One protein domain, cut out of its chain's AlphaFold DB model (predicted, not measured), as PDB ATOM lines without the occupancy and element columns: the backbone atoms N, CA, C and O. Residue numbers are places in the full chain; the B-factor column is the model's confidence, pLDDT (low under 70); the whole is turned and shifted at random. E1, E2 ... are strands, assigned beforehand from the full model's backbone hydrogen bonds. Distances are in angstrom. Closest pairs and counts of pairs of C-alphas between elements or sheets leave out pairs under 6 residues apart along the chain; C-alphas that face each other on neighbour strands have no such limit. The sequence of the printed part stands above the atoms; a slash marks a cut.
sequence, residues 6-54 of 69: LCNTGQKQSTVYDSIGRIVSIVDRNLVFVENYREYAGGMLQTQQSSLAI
ATOM      1  N   LEU A   6     -29.520 -32.205 -35.128       70.75
ATOM      2  CA  LEU A   6     -30.751 -32.517 -34.398       70.75
ATOM      3  C   LEU A   6     -31.892 -31.546 -34.706       70.75
ATOM      4  O   LEU A   6     -33.042 -31.956 -34.784       70.75
ATOM      5  N   CYS A   7     -31.585 -30.259 -34.872       69.69
ATOM      6  CA  CYS A   7     -32.611 -29.230 -35.044       69.69
ATOM      7  C   CYS A   7     -32.973 -28.984 -36.513       69.69
ATOM      8  O   CYS A   7     -34.097 -28.589 -36.788       69.69
ATOM      9  N   ASN A   8     -32.032 -29.169 -37.447       64.75
ATOM     10  CA  ASN A   8     -32.189 -28.701 -38.832       64.75
ATOM     11  C   ASN A   8     -32.555 -29.800 -39.839       64.75
ATOM     12  O   ASN A   8     -33.071 -29.488 -40.906       64.75
ATOM     13  N   THR A   9     -32.272 -31.075 -39.555       57.28
ATOM     14  CA  THR A   9     -32.318 -32.115 -40.604       57.28
ATOM     15  C   THR A   9     -33.577 -32.977 -40.632       57.28
ATOM     16  O   THR A   9     -33.603 -33.965 -41.357       57.28
ATOM     17  N   GLY A  10     -34.622 -32.672 -39.854       58.09
ATOM     18  CA  GLY A  10     -35.767 -33.591 -39.718       58.09
ATOM     19  C   GLY A  10     -35.353 -34.990 -39.225       58.09
ATOM     20  O   GLY A  10     -36.127 -35.944 -39.293       58.09
ATOM     21  N   GLN A  11     -34.110 -35.124 -38.744       61.59
ATOM     22  CA  GLN A  11     -33.562 -36.339 -38.179       61.59
ATOM     23  C   GLN A  11     -34.158 -36.497 -36.792       61.59
ATOM     24  O   GLN A  11     -33.701 -35.911 -35.816       61.59
ATOM     25  N   LYS A  12     -35.203 -37.318 -36.733       64.81
ATOM     26  CA  LYS A  12     -35.891 -37.695 -35.500       64.81
ATOM     27  C   LYS A  12     -35.019 -38.519 -34.560       64.81
ATOM     28  O   LYS A  12     -35.365 -38.648 -33.394       64.81
ATOM     29  N   GLN A  13     -33.908 -39.059 -35.066       72.62
ATOM     30  CA  GLN A  13     -32.990 -39.892 -34.309       72.62
ATOM     31  C   GLN A  13     -31.540 -39.420 -34.456       72.62
ATOM     32  O   GLN A  13     -31.060 -39.160 -35.559       72.62
ATOM     33  N   SER A  14     -30.819 -39.331 -33.344       78.62
ATOM     34  CA  SER A  14     -29.364 -39.140 -33.316       78.62
ATOM     35  C   SER A  14     -28.757 -39.885 -32.139       78.62
ATOM     36  O   SER A  14     -29.446 -40.191 -31.173       78.62
ATOM     37  N   THR A  15     -27.461 -40.159 -32.202       83.06
ATOM     38  CA  THR A  15     -26.736 -40.812 -31.113       83.06
ATOM     39  C   THR A  15     -25.646 -39.877 -30.623       83.06
ATOM     40  O   THR A  15     -24.830 -39.410 -31.416       83.06
ATOM     41  N   VAL A  16     -25.640 -39.595 -29.325       82.25
ATOM     42  CA  VAL A  16     -24.619 -38.795 -28.645       82.25
ATOM     43  C   VAL A  16     -23.959 -39.627 -27.554       82.25
ATOM     44  O   VAL A  16     -24.467 -40.680 -27.169       82.25
ATOM     45  N   TYR A  17     -22.813 -39.165 -27.070       82.69
ATOM     46  CA  TYR A  17     -22.117 -39.797 -25.958       82.69
ATOM     47  C   TYR A  17     -22.183 -38.885 -24.738       82.69
ATOM     48  O   TYR A  17     -21.948 -37.682 -24.848       82.69
ATOM     49  N   ASP A  18     -22.508 -39.455 -23.581       81.44
ATOM     50  CA  ASP A  18     -22.376 -38.773 -22.294       81.44
ATOM     51  C   ASP A  18     -20.884 -38.530 -21.981       81.44
ATOM     52  O   ASP A  18     -19.994 -39.175 -22.538       81.44
ATOM     53  N   SER A  19     -20.607 -37.635 -21.038       81.69
ATOM     54  CA  SER A  19     -19.295 -37.324 -20.456       81.69
ATOM     55  C   SER A  19     -18.471 -38.551 -20.040       81.69
ATOM     56  O   SER A  19     -17.244 -38.511 -20.055       81.69
ATOM     57  N   ILE A  20     -19.144 -39.651 -19.704       84.19
ATOM     58  CA  ILE A  20     -18.553 -40.930 -19.288       84.19
ATOM     59  C   ILE A  20     -18.410 -41.933 -20.450       84.19
ATOM     60  O   ILE A  20     -18.037 -43.082 -20.234       84.19
ATOM     61  N   GLY A  21     -18.730 -41.527 -21.683       80.25
ATOM     62  CA  GLY A  21     -18.645 -42.350 -22.894       80.25
ATOM     63  C   GLY A  21     -19.845 -43.271 -23.140       80.25
ATOM     64  O   GLY A  21     -19.787 -44.122 -24.025       80.25
ATOM     65  N   ARG A  22     -20.938 -43.125 -22.379       82.12
ATOM     66  CA  ARG A  22     -22.165 -43.916 -22.581       82.12
ATOM     67  C   ARG A  22     -22.911 -43.452 -23.824       82.12
ATOM     68  O   ARG A  22     -23.045 -42.253 -24.041       82.12
ATOM     69  N   ILE A  23     -23.426 -44.403 -24.599       84.31
ATOM     70  CA  ILE A  23     -24.270 -44.126 -25.762       84.31
ATOM     71  C   ILE A  23     -25.642 -43.651 -25.278       84.31
ATOM     72  O   ILE A  23     -26.304 -44.343 -24.507       84.31
ATOM     73  N   VAL A  24     -26.077 -42.492 -25.763       86.56
ATOM     74  CA  VAL A  24     -27.402 -41.921 -25.516       86.56
ATOM     75  C   VAL A  24     -28.066 -41.673 -26.862       86.56
ATOM     76  O   VAL A  24     -27.546 -40.936 -27.704       86.56
ATOM     77  N   SER A  25     -29.218 -42.290 -27.090       88.38
ATOM     78  CA  SER A  25     -29.999 -42.051 -28.301       88.38
ATOM     79  C   SER A  25     -30.978 -40.913 -28.063       88.38
ATOM     80  O   SER A  25     -31.626 -40.851 -27.033       88.38
ATOM     81  N   ILE A  26     -31.104 -40.005 -29.014       85.06
ATOM     82  CA  ILE A  26     -32.065 -38.910 -28.990       85.06
ATOM     83  C   ILE A  26     -33.151 -39.283 -29.983       85.06
ATOM     84  O   ILE A  26     -32.829 -39.436 -31.156       85.06
ATOM     85  N   VAL A  27     -34.388 -39.457 -29.527       84.06
ATOM     86  CA  VAL A  27     -35.539 -39.843 -30.358       84.06
ATOM     87  C   VAL A  27     -36.688 -38.877 -30.103       84.06
ATOM     88  O   VAL A  27     -37.147 -38.786 -28.969       84.06
ATOM     89  N   ASP A  28     -37.140 -38.148 -31.125       75.38
ATOM     90  CA  ASP A  28     -38.322 -37.265 -31.064       75.38
ATOM     91  C   ASP A  28     -38.353 -36.323 -29.836       75.38
ATOM     92  O   ASP A  28     -39.421 -35.995 -29.330       75.38
ATOM     93  N   ARG A  29     -37.181 -35.846 -29.374       76.38
ATOM     94  CA  ARG A  29     -36.966 -35.002 -28.163       76.38
ATOM     95  C   ARG A  29     -36.906 -35.752 -26.823       76.38
ATOM     96  O   ARG A  29     -37.036 -35.142 -25.765       76.38
ATOM     97  N   ASN A  30     -36.643 -37.049 -26.840       84.69
ATOM     98  CA  ASN A  30     -36.317 -37.826 -25.649       84.69
ATOM     99  C   ASN A  30     -34.874 -38.317 -25.716       84.69
ATOM    100  O   ASN A  30     -34.455 -38.873 -26.728       84.69
ATOM    101  N   LEU A  31     -34.126 -38.152 -24.627       86.75
ATOM    102  CA  LEU A  31     -32.899 -38.904 -24.397       86.75
ATOM    103  C   LEU A  31     -33.283 -40.312 -23.964       86.75
ATOM    104  O   LEU A  31     -34.054 -40.476 -23.028       86.75
ATOM    105  N   VAL A  32     -32.741 -41.313 -24.631       89.12
ATOM    106  CA  VAL A  32     -32.954 -42.728 -24.370       89.12
ATOM    107  C   VAL A  32     -31.627 -43.309 -23.913       89.12
ATOM    108  O   VAL A  32     -30.641 -43.315 -24.657       89.12
ATOM    109  N   PHE A  33     -31.617 -43.798 -22.680       88.00
ATOM    110  CA  PHE A  33     -30.478 -44.450 -22.058       88.00
ATOM    111  C   PHE A  33     -30.734 -45.949 -22.038       88.00
ATOM    112  O   PHE A  33     -31.799 -46.389 -21.604       88.00
ATOM    113  N   VAL A  34     -29.760 -46.725 -22.505       85.62
ATOM    114  CA  VAL A  34     -29.799 -48.187 -22.458       85.62
ATOM    115  C   VAL A  34     -28.628 -48.649 -21.610       85.62
ATOM    116  O   VAL A  34     -27.469 -48.515 -22.004       85.62
ATOM    117  N   GLU A  35     -28.929 -49.183 -20.434       83.75
ATOM    118  CA  GLU A  35     -27.935 -49.670 -19.490       83.75
ATOM    119  C   GLU A  35     -28.050 -51.183 -19.356       83.75
ATOM    120  O   GLU A  35     -29.135 -51.739 -19.197       83.75
ATOM    121  N   ASN A  36     -26.908 -51.860 -19.438       82.88
ATOM    122  CA  ASN A  36     -26.824 -53.293 -19.209       82.88
ATOM    123  C   ASN A  36     -26.147 -53.506 -17.863       82.88
ATOM    124  O   ASN A  36     -24.989 -53.120 -17.697       82.88
ATOM    125  N   TYR A  37     -26.842 -54.129 -16.920       80.75
ATOM    126  CA  TYR A  37     -26.251 -54.511 -15.646       80.75
ATOM    127  C   TYR A  37     -26.297 -56.021 -15.466       80.75
ATOM    128  O   TYR A  37     -27.155 -56.736 -15.991       80.75
ATOM    129  N   ARG A  38     -25.296 -56.514 -14.742       78.25
ATOM    130  CA  ARG A  38     -25.151 -57.924 -14.419       78.25
ATOM    131  C   ARG A  38     -25.388 -58.083 -12.931       78.25
ATOM    132  O   ARG A  38     -24.674 -57.487 -12.128       78.25
ATOM    133  N   GLU A  39     -26.371 -58.889 -12.564       77.50
ATOM    134  CA  GLU A  39     -26.596 -59.211 -11.160       77.50
ATOM    135  C   GLU A  39     -25.439 -60.074 -10.629       77.50
ATOM    136  O   GLU A  39     -25.095 -61.125 -11.188       77.50
ATOM    137  N   TYR A  40     -24.815 -59.620  -9.538       67.69
ATOM    138  CA  TYR A  40     -23.734 -60.326  -8.849       67.69
ATOM    139  C   TYR A  40     -24.274 -61.541  -8.081       67.69
ATOM    140  O   TYR A  40     -24.400 -61.503  -6.867       67.69
ATOM    141  N   ALA A  41     -24.605 -62.615  -8.798       73.12
ATOM    142  CA  ALA A  41     -24.826 -63.972  -8.266       73.12
ATOM    143  C   ALA A  41     -24.975 -65.021  -9.391       73.12
ATOM    144  O   ALA A  41     -25.618 -66.050  -9.209       73.12
ATOM    145  N   GLY A  42     -24.421 -64.761 -10.583       66.81
ATOM    146  CA  GLY A  42     -24.643 -65.614 -11.759       66.81
ATOM    147  C   GLY A  42     -25.940 -65.312 -12.521       66.81
ATOM    148  O   GLY A  42     -26.365 -66.128 -13.334       66.81
ATOM    149  N   GLY A  43     -26.554 -64.148 -12.284       72.56
ATOM    150  CA  GLY A  43     -27.773 -63.719 -12.968       72.56
ATOM    151  C   GLY A  43     -27.561 -63.372 -14.447       72.56
ATOM    152  O   GLY A  43     -26.458 -63.009 -14.876       72.56
ATOM    153  N   MET A  44     -28.642 -63.501 -15.225       73.81
ATOM    154  CA  MET A  44     -28.730 -63.069 -16.625       73.81
ATOM    155  C   MET A  44     -28.366 -61.586 -16.773       73.81
ATOM    156  O   MET A  44     -28.591 -60.783 -15.869       73.81
ATOM    157  N   LEU A  45     -27.821 -61.221 -17.937       80.69
ATOM    158  CA  LEU A  45     -27.663 -59.819 -18.319       80.69
ATOM    159  C   LEU A  45     -29.059 -59.183 -18.396       80.69
ATOM    160  O   LEU A  45     -29.898 -59.666 -19.159       80.69
ATOM    161  N   GLN A  46     -29.302 -58.129 -17.622       82.25
ATOM    162  CA  GLN A  46     -30.523 -57.340 -17.732       82.25
ATOM    163  C   GLN A  46     -30.227 -56.039 -18.468       82.25
ATOM    164  O   GLN A  46     -29.235 -55.361 -18.195       82.25
ATOM    165  N   THR A  47     -31.110 -55.704 -19.403       85.31
ATOM    166  CA  THR A  47     -31.083 -54.445 -20.142       85.31
ATOM    167  C   THR A  47     -32.213 -53.570 -19.625       85.31
ATOM    168  O   THR A  47     -33.381 -53.945 -19.716       85.31
ATOM    169  N   GLN A  48     -31.875 -52.402 -19.093       85.81
ATOM    170  CA  GLN A  48     -32.834 -51.382 -18.698       85.81
ATOM    171  C   GLN A  48     -32.785 -50.230 -19.694       85.81
ATOM    172  O   GLN A  48     -31.718 -49.703 -20.002       85.81
ATOM    173  N   GLN A  49     -33.958 -49.830 -20.177       87.62
ATOM    174  CA  GLN A  49     -34.120 -48.636 -20.991       87.62
ATOM    175  C   GLN A  49     -34.862 -47.574 -20.180       87.62
ATOM    176  O   GLN A  49     -35.911 -47.855 -19.603       87.62
ATOM    177  N   SER A  50     -34.331 -46.356 -20.150       88.69
ATOM    178  CA  SER A  50     -35.008 -45.188 -19.582       88.69
ATOM    179  C   SER A  50     -35.066 -44.060 -20.604       88.69
ATOM    180  O   SER A  50     -34.193 -43.949 -21.467       88.69
ATOM    181  N   SER A  51     -36.115 -43.244 -20.534       89.44
ATOM    182  CA  SER A  51     -36.286 -42.076 -21.394       89.44
ATOM    183  C   SER A  51     -36.479 -40.807 -20.571       89.44
ATOM    184  O   SER A  51     -37.155 -40.811 -19.543       89.44
ATOM    185  N   LEU A  52     -35.880 -39.712 -21.032       87.62
ATOM    186  CA  LEU A  52     -35.991 -38.385 -20.437       87.62
ATOM    187  C   LEU A  52     -36.364 -37.371 -21.516       87.62
ATOM    188  O   LEU A  52     -35.605 -37.171 -22.465       87.62
ATOM    189  N   ALA A  53     -37.504 -36.706 -21.346       85.88
ATOM    190  CA  ALA A  53     -37.907 -35.618 -22.226       85.88
ATOM    191  C   ALA A  53     -36.967 -34.416 -22.062       85.88
ATOM    192  O   ALA A  53     -36.632 -34.023 -20.943       85.88
ATOM    193  N   ILE A  54     -36.553 -33.824 -23.181       81.56
ATOM    194  CA  ILE A  54     -35.694 -32.639 -23.203       81.56
ATOM    195  C   ILE A  54     -36.412 -31.456 -23.847       81.56
ATOM    196  O   ILE A  54     -36.983 -31.559 -24.929       81.56
TER     197      ILE A  54
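What this domain is: This is residues 6 to 54 of the 69 residues of an uncharacterized protein of Enterococcus sp. (UniProt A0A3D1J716). This is one strongly twisted sheet of two hairpins: a long, narrow ribbon, E3 and E4, with a short hairpin, E1 and E2, side by side with only one end of it, the two spreading like a V toward their loops. The ribbon runs along the length of the whole and its turn, residues 39 to 44, sticks out free, while residues 6 to 12 make a loose tail at the other end. The printed part has 49 residues with no named helix and four named strands, E1 E2 E3 E4 along the chain and in the same order across the sheet, all antiparallel; the class is all strand. The whole is loose, with a radius of gyration of the C-alphas of 13.7 A and spans of 47 by 19 by 14 A.

How they stand to each other: Pass residues 6 to 12 and you reach E1, residues 13 to 17, an edge strand. It forms a hairpin with E2, residues 23 to 27, at 154 degrees between directions; look at C-alphas 15 and 25, which face each other at 4.5 A, and at N 26 and O 14, 2.7 A apart and within hydrogen-bond range. A tight link of 2 residues leads to E3, residues 30 to 38, in a hairpin with E2 at 144 degrees. Here C-alphas 26 and 31 face each other at 4.7 A, and N 32 and O 25 are within hydrogen-bond range at 2.7 A. E4, residues 45 to 53, is the other edge strand and forms a hairpin with E3 at 161 degrees; C-alphas 30 and 53 face each other at 4.4 A, and N 35 and O 48 are within hydrogen-bond range at 2.9 A. The four strands form a meander, each the antiparallel neighbour of the one before, and E1 and E4 are apart.

Where its parts are: Find C-alpha 13 at (-32.990, -39.892, -34.309), where E1 begins; it runs 13.7 A to C-alpha 17. E2 returns over 12.9 A from C-alpha 23 to C-alpha 27. E3 begins at C-alpha 30, at (-36.317, -37.826, -25.649), and covers 25.6 A to C-alpha 38. E4 covers 26.6 A and ends at C-alpha 53, at (-37.907, -35.618, -22.226).

The domain as a whole: The two C-alphas farthest apart are those of Asn 8 and Ala 41, at 47.2 A. The printed part has no cut and no long link; the link from E3 to E4, 6 residues, is short but not tight. In this model the mean pLDDT of the printed part is 79.2, and it is under 70 at residues 7 to 12, 40 and 42.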